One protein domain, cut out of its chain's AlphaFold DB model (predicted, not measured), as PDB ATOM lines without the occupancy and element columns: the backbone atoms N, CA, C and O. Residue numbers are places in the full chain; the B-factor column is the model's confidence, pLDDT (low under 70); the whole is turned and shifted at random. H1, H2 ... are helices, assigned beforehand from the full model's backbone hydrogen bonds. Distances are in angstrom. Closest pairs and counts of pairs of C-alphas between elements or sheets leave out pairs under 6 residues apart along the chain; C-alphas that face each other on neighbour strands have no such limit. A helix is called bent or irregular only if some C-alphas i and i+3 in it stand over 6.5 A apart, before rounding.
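What this domain is: This is residues 274 to 399 of the 399 residues of an uncharacterized protein of Bacteroides sp. CAG:875 (UniProt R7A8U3). The long helices H1 and H6 cross a core helix, H3, on opposite sides, while H2 packs on H3 and H6, and H4 packs on the last part of H3 with H5 packed on H4. Between H2 and H3, residues 310 to 334 have no named element and make a wide loop on one side of the helices, with a short antiparallel pairing of residues 320 to 321 with 324 to 325. The printed part has 126 residues, with six named helices, H1 to H6 in order, and no named strand; the class is all helix. It is compact, with a radius of gyration of the C-alphas of 13.5 A and spans of 42 by 33 by 29 A.

Where its parts are: Three helices have 15 residues. H1, residues 281 to 295, is 20.1 A long and begins with C-alpha 281 at (210.379, 230.469, 269.723). H6, residues 382 to 396, is 20.8 A long and ends with C-alpha 396 at (197.512, 230.385, 296.556). H4, residues 351 to 365, is 18.5 A long and irregular: C-alphas 361 and 364 are 9.2 A apart. H3, residues 335 to 346, is 17.1 A long and begins with C-alpha 335 at (200.798, 227.323, 280.039); it is neither bent nor irregular, but only just, with C-alphas 336 and 339 6.0 A apart. H2, residues 301 to 309, is 12.2 A long, and H5, residues 368 to 376, is 11.8 A long.

How they stand to each other: H1 touches the hub, H3, at a steep tilt of 58 degrees, the same way; their closest C-alphas, of Ala 291 and Gly 338, are 3.9 A apart. With residues 340 to 344 alone, H3 touches H6, about perpendicular at 90 degrees, closest at the C-alphas of Phe 340 and Tyr 389, 6.9 A. H2 touches H6 at a steep tilt of 52 degrees, opposite ways, closest at the C-alphas of Ile 305 and Ala 393, 5.2 A. H2 also touches H3, closest at the C-alphas of Arg 304 and Tyr 339, 6.2 A. H3 touches H4 with residues 341 to 345 alone, closest at the C-alphas of Arg 345 and Phe 351, 5.1 A. H4 touches H5 at a steep tilt of 57 degrees, opposite ways, closest at the C-alphas of Ser 358 and Ala 371, 5.8 A. H1 and H6 are apart. Every O i to N i+4 pair is within hydrogen-bond range in H2, H5 and H6, against 10 of 11 in H1, 5 of 8 in H3 and 8 of 11 in H4.

The domain as a whole: The two C-alphas farthest apart, of Ser 364 and Lys 399, are 42.3 A apart. The printed part has no cut and ends at the chain's last residue. The link from H2 to H3 is long, with 25 residues; the other four are tight. Mean pLDDT of the printed part is 93.1, with residues 277 to 279 and residue 399 under 70.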
ATOM      1  N   THR A 274     206.121 237.472 265.806       82.62
ATOM      2  CA  THR A 274     206.987 236.327 266.068       82.62
ATOM      3  C   THR A 274     208.432 236.794 266.189       82.62
ATOM      4  O   THR A 274     208.877 237.690 265.467       82.62
ATOM      5  N   GLY A 275     209.162 236.207 267.139       71.62
ATOM      6  CA  GLY A 275     210.610 236.366 267.231       71.62
ATOM      7  C   GLY A 275     211.320 235.771 266.014       71.62
ATOM      8  O   GLY A 275     210.726 235.048 265.210       71.62
ATOM      9  N   ALA A 276     212.614 236.062 265.878       71.62
ATOM     10  CA  ALA A 276     213.425 235.468 264.820       71.62
ATOM     11  C   ALA A 276     213.450 233.931 264.911       71.62
ATOM     12  O   ALA A 276     213.315 233.350 265.995       71.62
ATOM     13  N   VAL A 277     213.674 233.290 263.761       64.31
ATOM     14  CA  VAL A 277     214.036 231.868 263.680       64.31
ATOM     15  C   VAL A 277     215.256 231.644 264.589       64.31
ATOM     16  O   VAL A 277     216.156 232.481 264.602       64.31
ATOM     17  N   ASP A 278     215.235 230.578 265.396       62.91
ATOM     18  CA  ASP A 278     216.246 230.230 266.420       62.91
ATOM     19  C   ASP A 278     216.235 231.047 267.736       62.91
ATOM     20  O   ASP A 278     217.137 230.907 268.562       62.91
ATOM     21  N   SER A 279     215.205 231.864 267.987       68.06
ATOM     22  CA  SER A 279     214.950 232.437 269.325       68.06
ATOM     23  C   SER A 279     214.340 231.402 270.293       68.06
ATOM     24  O   SER A 279     214.175 230.231 269.945       68.06
ATOM     25  N   ASN A 280     213.923 231.818 271.500       71.81
ATOM     26  CA  ASN A 280     213.077 231.010 272.402       71.81
ATOM     27  C   ASN A 280     211.644 230.849 271.840       71.81
ATOM     28  O   ASN A 280     210.646 231.119 272.515       71.81
ATOM     29  N   GLN A 281     211.552 230.438 270.577       80.62
ATOM     30  CA  GLN A 281     210.379 230.469 269.723       80.62
ATOM     31  C   GLN A 281     209.165 229.747 270.328       80.62
ATOM     32  O   GLN A 281     208.085 230.329 270.256       80.62
ATOM     33  N   PRO A 282     209.288 228.572 270.988       89.75
ATOM     34  CA  PRO A 282     208.133 227.927 271.615       89.75
ATOM     35  C   PRO A 282     207.457 228.814 272.668       89.75
ATOM     36  O   PRO A 282     206.241 228.967 272.650       89.75
ATOM     37  N   SER A 283     208.236 229.467 273.538       90.81
ATOM     38  CA  SER A 283     207.697 230.436 274.506       90.81
ATOM     39  C   SER A 283     207.206 231.727 273.840       90.81
ATOM     40  O   SER A 283     206.203 232.288 274.260       90.81
ATOM     41  N   CYS A 284     207.864 232.180 272.769       92.00
ATOM     42  CA  CYS A 284     207.457 233.378 272.032       92.00
ATOM     43  C   CYS A 284     206.105 233.215 271.326       92.00
ATOM     44  O   CYS A 284     205.375 234.190 271.201       92.00
ATOM     45  N   ILE A 285     205.820 232.020 270.804       92.69
ATOM     46  CA  ILE A 285     204.635 231.738 269.988       92.69
ATOM     47  C   ILE A 285     203.528 231.176 270.877       92.69
ATOM     48  O   ILE A 285     202.548 231.857 271.158       92.69
ATOM     49  N   GLU A 286     203.710 229.957 271.378       95.69
ATOM     50  CA  GLU A 286     202.676 229.256 272.146       95.69
ATOM     51  C   GLU A 286     202.559 229.787 273.571       95.69
ATOM     52  O   GLU A 286     201.470 229.864 274.136       95.69
ATOM     53  N   GLY A 287     203.691 230.174 274.164       96.75
ATOM     54  CA  GLY A 287     203.685 230.827 275.466       96.75
ATOM     55  C   GLY A 287     202.931 232.155 275.420       96.75
ATOM     56  O   GLY A 287     202.108 232.411 276.291       96.75
ATOM     57  N   MET A 288     203.171 232.995 274.407       96.75
ATOM     58  CA  MET A 288     202.468 234.277 274.267       96.75
ATOM     59  C   MET A 288     200.959 234.072 274.106       96.75
ATOM     60  O   MET A 288     200.178 234.738 274.787       96.75
ATOM     61  N   ALA A 289     200.549 233.109 273.279       98.12
ATOM     62  CA  ALA A 289     199.144 232.755 273.110       98.12
ATOM     63  C   ALA A 289     198.479 232.325 274.430       98.12
ATOM     64  O   ALA A 289     197.393 232.811 274.758       98.12
ATOM     65  N   ASP A 290     199.150 231.515 275.257       98.56
ATOM     66  CA  ASP A 290     198.623 231.140 276.577       98.56
ATOM     67  C   ASP A 290     198.738 232.246 277.638       98.56
ATOM     68  O   ASP A 290     197.926 232.295 278.569       98.56
ATOM     69  N   ALA A 291     199.683 233.179 277.499       98.44
ATOM     70  CA  ALA A 291     199.743 234.376 278.334       98.44
ATOM     71  C   ALA A 291     198.519 235.263 278.102       98.44
ATOM     72  O   ALA A 291     197.872 235.687 279.062       98.44
ATOM     73  N   VAL A 292     198.162 235.476 276.833       98.69
ATOM     74  CA  VAL A 292     196.959 236.207 276.427       98.69
ATOM     75  C   VAL A 292     195.701 235.452 276.855       98.69
ATOM     76  O   VAL A 292     194.840 236.034 277.514       98.69
ATOM     77  N   ARG A 293     195.622 234.135 276.608       98.62
ATOM     78  CA  ARG A 293     194.527 233.282 277.108       98.62
ATOM     79  C   ARG A 293     194.317 233.461 278.609       98.62
ATOM     80  O   ARG A 293     193.186 233.666 279.049       98.62
ATOM     81  N   SER A 294     195.392 233.415 279.392       98.25
ATOM     82  CA  SER A 294     195.336 233.571 280.846       98.25
ATOM     83  C   SER A 294     194.927 234.989 281.264       98.25
ATOM     84  O   SER A 294     194.029 235.140 282.093       98.25
ATOM     85  N   ALA A 295     195.508 236.030 280.655       97.94
ATOM     86  CA  ALA A 295     195.186 237.431 280.947       97.94
ATOM     87  C   ALA A 295     193.713 237.775 280.672       97.94
ATOM     88  O   ALA A 295     193.114 238.574 281.389       97.94
ATOM     89  N   CYS A 296     193.123 237.132 279.665       97.75
ATOM     90  CA  CYS A 296     191.744 237.315 279.224       97.75
ATOM     91  C   CYS A 296     190.730 236.394 279.938       97.75
ATOM     92  O   CYS A 296     189.571 236.278 279.509       97.75
ATOM     93  N   GLY A 297     191.157 235.700 280.999       96.00
ATOM     94  CA  GLY A 297     190.306 234.821 281.808       96.00
ATOM     95  C   GLY A 297     189.883 233.531 281.100       96.00
ATOM     96  O   GLY A 297     188.817 233.003 281.388       96.00
ATOM     97  N   GLY A 298     190.668 233.056 280.129       96.81
ATOM     98  CA  GLY A 298     190.460 231.787 279.421       96.81
ATOM     99  C   GLY A 298     191.135 230.580 280.080       96.81
ATOM    100  O   GLY A 298     191.212 229.521 279.458       96.81
ATOM    101  N   VAL A 299     191.674 230.752 281.292       96.44
ATOM    102  CA  VAL A 299     192.336 229.720 282.107       96.44
ATOM    103  C   VAL A 299     191.894 229.876 283.559       96.44
ATOM    104  O   VAL A 299     191.797 230.999 284.052       96.44
ATOM    105  N   THR A 300     191.625 228.764 284.245       95.38
ATOM    106  CA  THR A 300     191.259 228.793 285.668       95.38
ATOM    107  C   THR A 300     192.483 229.004 286.561       95.38
ATOM    108  O   THR A 300     193.601 228.614 286.212       95.38
ATOM    109  N   ASP A 301     192.279 229.548 287.764       93.75
ATOM    110  CA  ASP A 301     193.353 229.645 288.762       93.75
ATOM    111  C   ASP A 301     193.945 228.264 289.091       93.75
ATOM    112  O   ASP A 301     195.164 228.123 289.164       93.75
ATOM    113  N   ALA A 302     193.109 227.221 289.157       95.06
ATOM    114  CA  ALA A 302     193.557 225.847 289.374       95.06
ATOM    115  C   ALA A 302     194.515 225.358 288.274       95.06
ATOM    116  O   ALA A 302     195.545 224.760 288.583       95.06
ATOM    117  N   ASN A 303     194.234 225.639 286.995       95.25
ATOM    118  CA  ASN A 303     195.142 225.265 285.905       95.25
ATOM    119  C   ASN A 303     196.478 226.011 285.999       95.25
ATOM    120  O   ASN A 303     197.531 225.394 285.812       95.25
ATOM    121  N   ARG A 304     196.449 227.314 286.311       96.06
ATOM    122  CA  ARG A 304     197.663 228.123 286.479       96.06
ATOM    123  C   ARG A 304     198.525 227.607 287.628       96.06
ATOM    124  O   ARG A 304     199.713 227.366 287.427       96.06
ATOM    125  N   ILE A 305     197.924 227.417 288.801       96.25
ATOM    126  CA  ILE A 305     198.602 226.935 290.009       96.25
ATOM    127  C   ILE A 305     199.174 225.540 289.760       96.25
ATOM    128  O   ILE A 305     200.366 225.318 289.959       96.25
ATOM    129  N   ASN A 306     198.363 224.614 289.240       97.00
ATOM    130  CA  ASN A 306     198.811 223.256 288.951       97.00
ATOM    131  C   ASN A 306     199.997 223.238 287.974       97.00
ATOM    132  O   ASN A 306     200.944 222.484 288.173       97.00
ATOM    133  N   THR A 307     199.981 224.092 286.950       97.12
ATOM    134  CA  THR A 307     201.085 224.187 285.983       97.12
ATOM    135  C   THR A 307     202.363 224.721 286.631       97.12
ATOM    136  O   THR A 307     203.431 224.157 286.404       97.12
ATOM    137  N   ALA A 308     202.269 225.754 287.476       96.25
ATOM    138  CA  ALA A 308     203.420 226.304 288.193       96.25
ATOM    139  C   ALA A 308     204.080 225.250 289.097       96.25
ATOM    140  O   ALA A 308     205.290 225.019 289.016       96.25
ATOM    141  N   LEU A 309     203.267 224.564 289.910       96.69
ATOM    142  CA  LEU A 309     203.727 223.595 290.908       96.69
ATOM    143  C   LEU A 309     204.283 222.301 290.294       96.69
ATOM    144  O   LEU A 309     205.114 221.645 290.919       96.69
ATOM    145  N   ASN A 310     203.863 221.951 289.075       95.75
ATOM    146  CA  ASN A 310     204.267 220.718 288.386       95.75
ATOM    147  C   ASN A 310     205.160 220.964 287.158       95.75
ATOM    148  O   ASN A 310     205.336 220.074 286.329       95.75
ATOM    149  N   SER A 311     205.745 222.157 287.036       90.69
ATOM    150  CA  SER A 311     206.600 222.539 285.905       90.69
ATOM    151  C   SER A 311     207.941 221.781 285.858       90.69
ATOM    152  O   SER A 311     208.538 221.632 284.796       90.69
ATOM    153  N   GLY A 312     208.400 221.220 286.980       91.62
ATOM    154  CA  GLY A 312     209.645 220.452 287.061       91.62
ATOM    155  C   GLY A 312     210.869 221.311 287.401       91.62
ATOM    156  O   GLY A 312     210.752 222.397 287.964       91.62
ATOM    157  N   ALA A 313     212.072 220.797 287.125       95.19
ATOM    158  CA  ALA A 313     213.320 221.472 287.491       95.19
ATOM    159  C   ALA A 313     213.511 222.796 286.728       95.19
ATOM    160  O   ALA A 313     213.229 222.864 285.536       95.19
ATOM    161  N   TYR A 314     214.075 223.824 287.368       95.88
ATOM    162  CA  TYR A 314     214.342 225.107 286.702       95.88
ATOM    163  C   TYR A 314     215.232 224.950 285.454       95.88
ATOM    164  O   TYR A 314     214.909 225.479 284.391       95.88
ATOM    165  N   TYR A 315     216.303 224.156 285.564       97.50
ATOM    166  CA  TYR A 315     217.236 223.848 284.481       97.50
ATOM    167  C   TYR A 315     217.318 222.338 284.232       97.50
ATOM    168  O   TYR A 315     217.376 221.556 285.180       97.50
ATOM    169  N   ASP A 316     217.339 221.950 282.962       97.25
ATOM    170  CA  ASP A 316     217.620 220.597 282.481       97.25
ATOM    171  C   ASP A 316     218.210 220.696 281.068       97.25
ATOM    172  O   ASP A 316     217.514 221.065 280.125       97.25
ATOM    173  N   GLU A 317     219.491 220.356 280.911       96.25
ATOM    174  CA  GLU A 317     220.208 220.431 279.629       96.25
ATOM    175  C   GLU A 317     219.560 219.597 278.507       96.25
ATOM    176  O   GLU A 317     219.739 219.896 277.326       96.25
ATOM    177  N   ASN A 318     218.786 218.566 278.866       95.88
ATOM    178  CA  ASN A 318     218.150 217.653 277.923       95.88
ATOM    179  C   ASN A 318     216.717 218.068 277.563       95.88
ATOM    180  O   ASN A 318     216.102 217.433 276.700       95.88
ATOM    181  N   ARG A 319     216.176 219.125 278.185       95.00
ATOM    182  CA  ARG A 319     214.808 219.588 277.934       95.00
ATOM    183  C   ARG A 319     214.662 220.178 276.537       95.00
ATOM    184  O   ARG A 319     215.445 221.026 276.101       95.00
ATOM    185  N   LYS A 320     213.604 219.757 275.843       93.56
ATOM    186  CA  LYS A 320     213.256 220.207 274.491       93.56
ATOM    187  C   LYS A 320     211.750 220.390 274.350       93.56
ATOM    188  O   LYS A 320     210.978 219.692 275.002       93.56
ATOM    189  N   SER A 321     211.349 221.284 273.454       91.44
ATOM    190  CA  SER A 321     210.002 221.341 272.888       91.44
ATOM    191  C   SER A 321     210.081 220.920 271.423       91.44
ATOM    192  O   SER A 321     210.659 221.626 270.593       91.44
ATOM    193  N   GLY A 322     209.593 219.717 271.113       89.12
ATOM    194  CA  GLY A 322     209.905 219.063 269.841       89.12
ATOM    195  C   GLY A 322     211.421 218.917 269.667       89.12
ATOM    196  O   GLY A 322     212.097 218.337 270.516       89.12
ATOM    197  N   ASN A 323     211.962 219.477 268.585       89.19
ATOM    198  CA  ASN A 323     213.406 219.481 268.323       89.19
ATOM    199  C   ASN A 323     214.137 220.708 268.894       89.19
ATOM    200  O   ASN A 323     215.364 220.754 268.835       89.19
ATOM    201  N   THR A 324     213.413 221.682 269.448       88.94
ATOM    202  CA  THR A 324     213.986 222.942 269.932       88.94
ATOM    203  C   THR A 324     214.483 222.787 271.371       88.94
ATOM    204  O   THR A 324     213.684 222.426 272.239       88.94
ATOM    205  N   PRO A 325     215.767 223.059 271.667       91.88
ATOM    206  CA  PRO A 325     216.274 223.077 273.038       91.88
ATOM    207  C   PRO A 325     215.570 224.127 273.901       91.88
ATOM    208  O   PRO A 325     215.474 225.294 273.525       91.88
ATOM    209  N   CYS A 326     215.120 223.712 275.082       93.75
ATOM    210  CA  CYS A 326     214.467 224.563 276.076       93.75
ATOM    211  C   CYS A 326     215.063 224.274 277.462       93.75
ATOM    212  O   CYS A 326     214.341 223.800 278.338       93.75
ATOM    213  N   PRO A 327     216.376 224.471 277.680       94.88
ATOM    214  CA  PRO A 327     217.031 224.030 278.907       94.88
ATOM    215  C   PRO A 327     216.488 224.687 280.179       94.88
ATOM    216  O   PRO A 327     216.574 224.099 281.254       94.88
ATOM    217  N   TYR A 328     215.874 225.865 280.080       96.19
ATOM    218  CA  TYR A 328     215.188 226.522 281.186       96.19
ATOM    219  C   TYR A 328     213.678 226.324 281.104       96.19
ATOM    220  O   TYR A 328     213.084 226.351 280.028       96.19
ATOM    221  N   ILE A 329     213.037 226.139 282.255       95.38
ATOM    222  CA  ILE A 329     211.625 225.751 282.314       95.38
ATOM    223  C   ILE A 329     210.681 226.783 281.678       95.38
ATOM    224  O   ILE A 329     209.755 226.423 280.955       95.38
ATOM    225  N   TRP A 330     210.979 228.069 281.844       94.31
ATOM    226  CA  TRP A 330     210.221 229.180 281.265       94.31
ATOM    227  C   TRP A 330     210.357 229.294 279.735       94.31
ATOM    228  O   TRP A 330     209.725 230.156 279.132       94.31
ATOM    229  N   GLN A 331     211.168 228.448 279.088       94.62
ATOM    230  CA  GLN A 331     211.241 228.351 277.625       94.62
ATOM    231  C   GLN A 331     210.236 227.345 277.048       94.62
ATOM    232  O   GLN A 331     210.048 227.323 275.828       94.62
ATOM    233  N   LEU A 332     209.608 226.505 277.882       95.00
ATOM    234  CA  LEU A 332     208.576 225.580 277.416       95.00
ATOM    235  C   LEU A 332     207.337 226.342 276.920       95.00
ATOM    236  O   LEU A 332     206.972 227.358 277.511       95.00
ATOM    237  N   PRO A 333     206.684 225.871 275.846       94.44
ATOM    238  CA  PRO A 333     205.499 226.510 275.272       94.44
ATOM    239  C   PRO A 333     204.275 226.433 276.199       94.44
ATOM    240  O   PRO A 333     204.325 225.822 277.270       94.44
ATOM    241  N   TYR A 334     203.160 226.999 275.730       95.94
ATOM    242  CA  TYR A 334     201.845 226.907 276.368       95.94
ATOM    243  C   TYR A 334     201.871 227.418 277.816       95.94
ATOM    244  O   TYR A 334     202.662 228.300 278.164       95.94
ATOM    245  N   GLY A 335     201.014 226.865 278.674       96.50
ATOM    246  CA  GLY A 335     200.798 227.323 280.039       96.50
ATOM    247  C   GLY A 335     202.060 227.489 280.886       96.50
ATOM    248  O   GLY A 335     202.084 228.370 281.740       96.50
ATOM    249  N   THR A 336     203.132 226.721 280.655       96.75
ATOM    250  CA  THR A 336     204.364 226.842 281.455       96.75
ATOM    251  C   THR A 336     204.995 228.228 281.333       96.75
ATOM    252  O   THR A 336     205.215 228.887 282.347       96.75
ATOM    253  N   SER A 337     205.268 228.698 280.114       96.88
ATOM    254  CA  SER A 337     205.768 230.065 279.914       96.88
ATOM    255  C   SER A 337     204.639 231.089 279.895       96.88
ATOM    256  O   SER A 337     204.810 232.189 280.416       96.88
ATOM    257  N   GLY A 338     203.474 230.734 279.352       98.00
ATOM    258  CA  GLY A 338     202.349 231.649 279.198       98.00
ATOM    259  C   GLY A 338     201.808 232.168 280.522       98.00
ATOM    260  O   GLY A 338     201.658 233.376 280.710       98.00
ATOM    261  N   TYR A 339     201.587 231.288 281.497       98.19
ATOM    262  CA  TYR A 339     201.055 231.717 282.788       98.19
ATOM    263  C   TYR A 339     202.076 232.504 283.603       98.19
ATOM    264  O   TYR A 339     201.694 233.432 284.317       98.19
ATOM    265  N   PHE A 340     203.364 232.191 283.448       98.25
ATOM    266  CA  PHE A 340     204.442 232.999 284.004       98.25
ATOM    267  C   PHE A 340     204.477 234.400 283.376       98.25
ATOM    268  O   PHE A 340     204.521 235.391 284.100       98.25
ATOM    269  N   MET A 341     204.351 234.517 282.051       98.19
ATOM    270  CA  MET A 341     204.274 235.815 281.366       98.19
ATOM    271  C   MET A 341     203.046 236.638 281.772       98.19
ATOM    272  O   MET A 341     203.155 237.853 281.933       98.19
ATOM    273  N   ASN A 342     201.890 236.003 281.994       98.19
ATOM    274  CA  ASN A 342     200.733 236.693 282.568       98.19
ATOM    275  C   ASN A 342     201.007 237.150 284.014       98.19
ATOM    276  O   ASN A 342     200.660 238.273 284.372       98.19
ATOM    277  N   TRP A 343     201.668 236.326 284.837       97.50
ATOM    278  CA  TRP A 343     202.035 236.698 286.209       97.50
ATOM    279  C   TRP A 343     203.006 237.888 286.265       97.50
ATOM    280  O   TRP A 343     202.858 238.742 287.142       97.50
ATOM    281  N   LEU A 344     203.917 238.028 285.294       98.00
ATOM    282  CA  LEU A 344     204.831 239.178 285.190       98.00
ATOM    283  C   LEU A 344     204.105 240.525 285.056       98.00
ATOM    284  O   LEU A 344     204.679 241.561 285.402       98.00
ATOM    285  N   ARG A 345     202.818 240.529 284.676       97.62
ATOM    286  CA  ARG A 345     201.988 241.741 284.709       97.62
ATOM    287  C   ARG A 345     201.793 242.317 286.121       97.62
ATOM    288  O   ARG A 345     201.357 243.454 286.263       97.62
ATOM    289  N   THR A 346     202.145 241.567 287.167       95.25
ATOM    290  CA  THR A 346     202.201 242.062 288.553       95.25
ATOM    291  C   THR A 346     203.248 243.168 288.727       95.25
ATOM    292  O   THR A 346     203.041 244.065 289.538       95.25
ATOM    293  N   TYR A 347     204.342 243.146 287.958       95.62
ATOM    294  CA  TYR A 347     205.383 244.185 288.002       95.62
ATOM    295  C   TYR A 347     205.125 245.327 287.024       95.62
ATOM    296  O   TYR A 347     205.659 246.417 287.201       95.62
ATOM    297  N   ASP A 348     204.331 245.081 285.987       96.56
ATOM    298  CA  ASP A 348     203.939 246.085 285.010       96.56
ATOM    299  C   ASP A 348     202.652 245.634 284.320       96.56
ATOM    300  O   ASP A 348     202.663 244.679 283.545       96.56
ATOM    301  N   GLY A 349     201.527 246.309 284.563       96.94
ATOM    302  CA  GLY A 349     200.254 245.893 283.973       96.94
ATOM    303  C   GLY A 349     200.240 245.906 282.440       96.94
ATOM    304  O   GLY A 349     199.434 245.200 281.839       96.94
ATOM    305  N   ASP A 350     201.162 246.633 281.800       97.50
ATOM    306  CA  ASP A 350     201.342 246.642 280.348       97.50
ATOM    307  C   ASP A 350     202.326 245.571 279.842       97.50
ATOM    308  O   ASP A 350     202.658 245.575 278.654       97.50
ATOM    309  N   PHE A 351     202.806 244.654 280.693       98.12
ATOM    310  CA  PHE A 351     203.895 243.726 280.366       98.12
ATOM    311  C   PHE A 351     203.694 242.998 279.029       98.12
ATOM    312  O   PHE A 351     204.612 242.983 278.215       98.12
ATOM    313  N   LEU A 352     202.499 242.465 278.742       97.94
ATOM    314  CA  LEU A 352     202.226 241.763 277.475       97.94
ATOM    315  C   LEU A 352     202.264 242.692 276.251       97.94
ATOM    316  O   LEU A 352     202.775 242.303 275.203       97.94
ATOM    317  N   ARG A 353     201.812 243.946 276.385       97.25
ATOM    318  CA  ARG A 353     201.926 244.954 275.315       97.25
ATOM    319  C   ARG A 353     203.387 245.308 275.057       97.25
ATOM    320  O   ARG A 353     203.846 245.346 273.915       97.25
ATOM    321  N   LYS A 354     204.153 245.502 276.132       97.56
ATOM    322  CA  LYS A 354     205.595 245.767 276.056       97.56
ATOM    323  C   LYS A 354     206.377 244.560 275.531       97.56
ATOM    324  O   LYS A 354     207.370 244.744 274.826       97.56
ATOM    325  N   LEU A 355     205.905 243.341 275.790       95.81
ATOM    326  CA  LEU A 355     206.458 242.110 275.237       95.81
ATOM    327  C   LEU A 355     206.324 242.093 273.710       95.81
ATOM    328  O   LEU A 355     207.331 241.882 273.033       95.81
ATOM    329  N   THR A 356     205.149 242.437 273.165       94.81
ATOM    330  CA  THR A 356     204.936 242.602 271.713       94.81
ATOM    331  C   THR A 356     205.937 243.583 271.094       94.81
ATOM    332  O   THR A 356     206.538 243.295 270.057       94.81
ATOM    333  N   VAL A 357     206.167 244.730 271.743       95.25
ATOM    334  CA  VAL A 357     207.156 245.725 271.293       95.25
ATOM    335  C   VAL A 357     208.578 245.160 271.357       95.25
ATOM    336  O   VAL A 357     209.344 245.322 270.407       95.25
ATOM    337  N   SER A 358     208.934 244.461 272.440       94.75
ATOM    338  CA  SER A 358     210.276 243.893 272.626       94.75
ATOM    339  C   SER A 358     210.650 242.896 271.528       94.75
ATOM    340  O   SER A 358     211.801 242.884 271.100       94.75
ATOM    341  N   ILE A 359     209.689 242.111 271.020       92.19
ATOM    342  CA  ILE A 359     209.903 241.160 269.915       92.19
ATOM    343  C   ILE A 359     210.436 241.891 268.681       92.19
ATOM    344  O   ILE A 359     211.398 241.447 268.055       92.19
ATOM    345  N   VAL A 360     209.854 243.048 268.363       90.25
ATOM    346  CA  VAL A 360     210.271 243.866 267.220       90.25
ATOM    347  C   VAL A 360     211.608 244.556 267.490       90.25
ATOM    348  O   VAL A 360     212.483 244.537 266.630       90.25
ATOM    349  N   GLN A 361     211.777 245.156 268.672       93.69
ATOM    350  CA  GLN A 361     212.955 245.978 268.981       93.69
ATOM    351  C   GLN A 361     214.228 245.151 269.206       93.69
ATOM    352  O   GLN A 361     215.309 245.562 268.794       93.69
ATOM    353  N   LEU A 362     214.112 243.976 269.829       92.31
ATOM    354  CA  LEU A 362     215.248 243.081 270.066       92.31
ATOM    355  C   LEU A 362     215.551 242.193 268.850       92.31
ATOM    356  O   LEU A 362     216.686 241.740 268.687       92.31
ATOM    357  N   GLY A 363     214.560 241.933 267.992       88.94
ATOM    358  CA  GLY A 363     214.723 241.159 266.762       88.94
ATOM    359  C   GLY A 363     215.366 239.789 266.998       88.94
ATOM    360  O   GLY A 363     214.886 238.987 267.796       88.94
ATOM    361  N   SER A 364     216.487 239.516 266.323       87.81
ATOM    362  CA  SER A 364     217.232 238.252 266.461       87.81
ATOM    363  C   SER A 364     217.862 238.034 267.833       87.81
ATOM    364  O   SER A 364     218.271 236.922 268.152       87.81
ATOM    365  N   GLN A 365     217.937 239.075 268.661       89.06
ATOM    366  CA  GLN A 365     218.416 238.956 270.029       89.06
ATOM    367  C   GLN A 365     217.309 238.617 271.018       89.06
ATOM    368  O   GLN A 365     217.621 238.459 272.196       89.06
ATOM    369  N   TRP A 366     216.049 238.535 270.587       92.31
ATOM    370  CA  TRP A 366     214.937 238.328 271.496       92.31
ATOM    371  C   TRP A 366     215.028 236.977 272.219       92.31
ATOM    372  O   TRP A 366     215.154 235.911 271.617       92.31
ATOM    373  N   SER A 367     214.909 237.042 273.537       91.75
ATOM    374  CA  SER A 367     214.603 235.928 274.425       91.75
ATOM    375  C   SER A 367     213.662 236.459 275.504       91.75
ATOM    376  O   SER A 367     213.677 237.661 275.781       91.75
ATOM    377  N   LEU A 368     212.871 235.592 276.143       93.81
ATOM    378  CA  LEU A 368     212.008 236.037 277.243       93.81
ATOM    379  C   LEU A 368     212.818 236.723 278.361       93.81
ATOM    380  O   LEU A 368     212.393 237.747 278.879       93.81
ATOM    381  N   GLU A 369     214.016 236.226 278.676       94.62
ATOM    382  CA  GLU A 369     214.917 236.860 279.648       94.62
ATOM    383  C   GLU A 369     215.325 238.283 279.240       94.62
ATOM    384  O   GLU A 369     215.201 239.217 280.033       94.62
ATOM    385  N   LYS A 370     215.761 238.479 277.991       94.69
ATOM    386  CA  LYS A 370     216.123 239.813 277.498       94.69
ATOM    387  C   LYS A 370     214.915 240.732 277.404       94.69
ATOM    388  O   LYS A 370     215.051 241.922 277.644       94.69
ATOM    389  N   ALA A 371     213.738 240.201 277.082       95.44
ATOM    390  CA  ALA A 371     212.505 240.973 277.097       95.44
ATOM    391  C   ALA A 371     212.148 241.431 278.517       95.44
ATOM    392  O   ALA A 371     211.836 242.599 278.715       95.44
ATOM    393  N   VAL A 372     212.271 240.551 279.517       96.81
ATOM    394  CA  VAL A 372     212.103 240.901 280.936       96.81
ATOM    395  C   VAL A 372     213.041 242.044 281.329       96.81
ATOM    396  O   VAL A 372     212.578 243.035 281.891       96.81
ATOM    397  N   GLN A 373     214.324 241.965 280.972       96.56
ATOM    398  CA  GLN A 373     215.299 243.027 281.252       96.56
ATOM    399  C   GLN A 373     214.993 244.319 280.485       96.56
ATOM    400  O   GLN A 373     215.076 245.408 281.045       96.56
ATOM    401  N   TYR A 374     214.569 244.206 279.225       96.75
ATOM    402  CA  TYR A 374     214.193 245.345 278.393       96.75
ATOM    403  C   TYR A 374     212.974 246.098 278.945       96.75
ATOM    404  O   TYR A 374     212.882 247.317 278.786       96.75
ATOM    405  N   ILE A 375     212.041 245.383 279.586       97.19
ATOM    406  CA  ILE A 375     210.772 245.913 280.099       97.19
ATOM    407  C   ILE A 375     210.907 246.402 281.544       97.19
ATOM    408  O   ILE A 375     210.582 247.557 281.819       97.19
ATOM    409  N   LEU A 376     211.392 245.543 282.444       95.81
ATOM    410  CA  LEU A 376     211.448 245.790 283.890       95.81
ATOM    411  C   LEU A 376     212.789 246.398 284.338       95.81
ATOM    412  O   LEU A 376     212.856 247.060 285.372       95.81
ATOM    413  N   GLY A 377     213.853 246.207 283.555       93.50
ATOM    414  CA  GLY A 377     215.208 246.688 283.829       93.50
ATOM    415  C   GLY A 377     216.222 245.562 284.065       93.50
ATOM    416  O   GLY A 377     215.882 244.455 284.475       93.50
ATOM    417  N   GLU A 378     217.503 245.870 283.862       91.44
ATOM    418  CA  GLU A 378     218.638 244.922 283.891       91.44
ATOM    419  C   GLU A 378     218.816 244.144 285.210       91.44
ATOM    420  O   GLU A 378     219.411 243.057 285.249       91.44
ATOM    421  N   ASN A 379     218.297 244.691 286.310       90.00
ATOM    422  CA  ASN A 379     218.390 244.081 287.635       90.00
ATOM    423  C   ASN A 379     217.392 242.933 287.835       90.00
ATOM    424  O   ASN A 379     217.584 242.126 288.739       90.00
ATOM    425  N   TYR A 380     216.365 242.819 286.989       92.69
ATOM    426  CA  TYR A 380     215.393 241.736 287.072       92.69
ATOM    427  C   TYR A 380     215.950 240.467 286.428       92.69
ATOM    428  O   TYR A 380     216.148 240.389 285.213       92.69
ATOM    429  N   LYS A 381     216.215 239.454 287.258       95.06
ATOM    430  CA  LYS A 381     216.658 238.132 286.807       95.06
ATOM    431  C   LYS A 381     215.455 237.210 286.680       95.06
ATOM    432  O   LYS A 381     214.679 237.052 287.619       95.06
ATOM    433  N   ILE A 382     215.309 236.588 285.510       96.00
ATOM    434  CA  ILE A 382     214.167 235.714 285.216       96.00
ATOM    435  C   ILE A 382     214.098 234.510 286.164       96.00
ATOM    436  O   ILE A 382     213.009 234.039 286.471       96.00
ATOM    437  N   GLU A 383     215.244 234.047 286.671       96.56
ATOM    438  CA  GLU A 383     215.312 232.981 287.671       96.56
ATOM    439  C   GLU A 383     214.636 233.376 288.988       96.56
ATOM    440  O   GLU A 383     213.851 232.601 289.532       96.56
ATOM    441  N   ASP A 384     214.921 234.578 289.491       97.00
ATOM    442  CA  ASP A 384     214.366 235.061 290.757       97.00
ATOM    443  C   ASP A 384     212.862 235.313 290.622       97.00
ATOM    444  O   ASP A 384     212.082 234.893 291.474       97.00
ATOM    445  N   LEU A 385     212.449 235.882 289.487       97.25
ATOM    446  CA  LEU A 385     211.039 236.049 289.133       97.25
ATOM    447  C   LEU A 385     210.309 234.704 289.023       97.25
ATOM    448  O   LEU A 385     209.185 234.574 289.496       97.25
ATOM    449  N   TRP A 386     210.937 233.685 288.430       97.69
ATOM    450  CA  TRP A 386     210.351 232.347 288.349       97.69
ATOM    451  C   TRP A 386     210.185 231.710 289.734       97.69
ATOM    452  O   TRP A 386     209.154 231.100 290.014       97.69
ATOM    453  N   LYS A 387     211.181 231.858 290.617       97.00
ATOM    454  CA  LYS A 387     211.087 231.383 292.005       97.00
ATOM    455  C   LYS A 387     209.932 232.067 292.733       97.00
ATOM    456  O   LYS A 387     209.122 231.371 293.338       97.00
ATOM    457  N   GLU A 388     209.818 233.391 292.627       95.50
ATOM    458  CA  GLU A 388     208.713 234.136 293.242       95.50
ATOM    459  C   GLU A 388     207.350 233.703 292.682       95.50
ATOM    460  O   GLU A 388     206.431 233.447 293.456       95.50
ATOM    461  N   TYR A 389     207.230 233.513 291.365       95.69
ATOM    462  CA  TYR A 389     206.015 232.992 290.731       95.69
ATOM    463  C   TYR A 389     205.571 231.641 291.318       95.69
ATOM    464  O   TYR A 389     204.387 231.435 291.599       95.69
ATOM    465  N   VAL A 390     206.513 230.718 291.529       96.00
ATOM    466  CA  VAL A 390     206.220 229.408 292.124       96.00
ATOM    467  C   VAL A 390     205.825 229.536 293.601       96.00
ATOM    468  O   VAL A 390     204.914 228.833 294.040       96.00
ATOM    469  N   GLU A 391     206.458 230.423 294.374       94.12
ATOM    470  CA  GLU A 391     206.086 230.671 295.778       94.12
ATOM    471  C   GLU A 391     204.705 231.329 295.920       94.12
ATOM    472  O   GLU A 391     203.920 230.944 296.794       94.12
ATOM    473  N   ASP A 392     204.357 232.253 295.024       93.38
ATOM    474  CA  ASP A 392     203.006 232.806 294.937       93.38
ATOM    475  C   ASP A 392     201.994 231.685 294.658       93.38
ATOM    476  O   ASP A 392     201.022 231.537 295.398       93.38
ATOM    477  N   ALA A 393     202.258 230.816 293.674       94.00
ATOM    478  CA  ALA A 393     201.379 229.686 293.364       94.00
ATOM    479  C   ALA A 393     201.211 228.713 294.548       94.00
ATOM    480  O   ALA A 393     200.109 228.217 294.786       94.00
ATOM    481  N   LYS A 394     202.270 228.460 295.330       93.56
ATOM    482  CA  LYS A 394     202.179 227.666 296.570       93.56
ATOM    483  C   LYS A 394     201.279 228.339 297.600       93.56
ATOM    484  O   LYS A 394     200.443 227.672 298.200       93.56
ATOM    485  N   SER A 395     201.442 229.647 297.785       90.31
ATOM    486  CA  SER A 395     200.662 230.441 298.741       90.31
ATOM    487  C   SER A 395     199.177 230.487 298.374       90.31
ATOM    488  O   SER A 395     198.313 230.528 299.247       90.31
ATOM    489  N   GLU A 396     198.873 230.455 297.080       89.81
ATOM    490  CA  GLU A 396     197.512 230.385 296.556       89.81
ATOM    491  C   GLU A 396     196.864 229.013 296.741       89.81
ATOM    492  O   GLU A 396     195.685 228.944 297.059       89.81
ATOM    493  N   ASN A 397     197.631 227.930 296.592       88.38
ATOM    494  CA  ASN A 397     197.126 226.556 296.674       88.38
ATOM    495  C   ASN A 397     196.660 226.134 298.084       88.38
ATOM    496  O   ASN A 397     196.079 225.065 298.247       88.38
ATOM    497  N   VAL A 398     196.976 226.927 299.113       79.56
ATOM    498  CA  VAL A 398     196.618 226.658 300.519       79.56
ATOM    499  C   VAL A 398     195.349 227.420 300.947       79.56
ATOM    500  O   VAL A 398     194.837 227.179 302.040       79.56
ATOM    501  N   LYS A 399     194.837 228.328 300.105       59.50
ATOM    502  CA  LYS A 399     193.563 229.032 300.314       59.50
ATOM    503  C   LYS A 399     192.403 228.218 299.751       59.50
ATOM    504  O   LYS A 399     191.323 228.273 300.379       59.50
TER     505      LYS A 399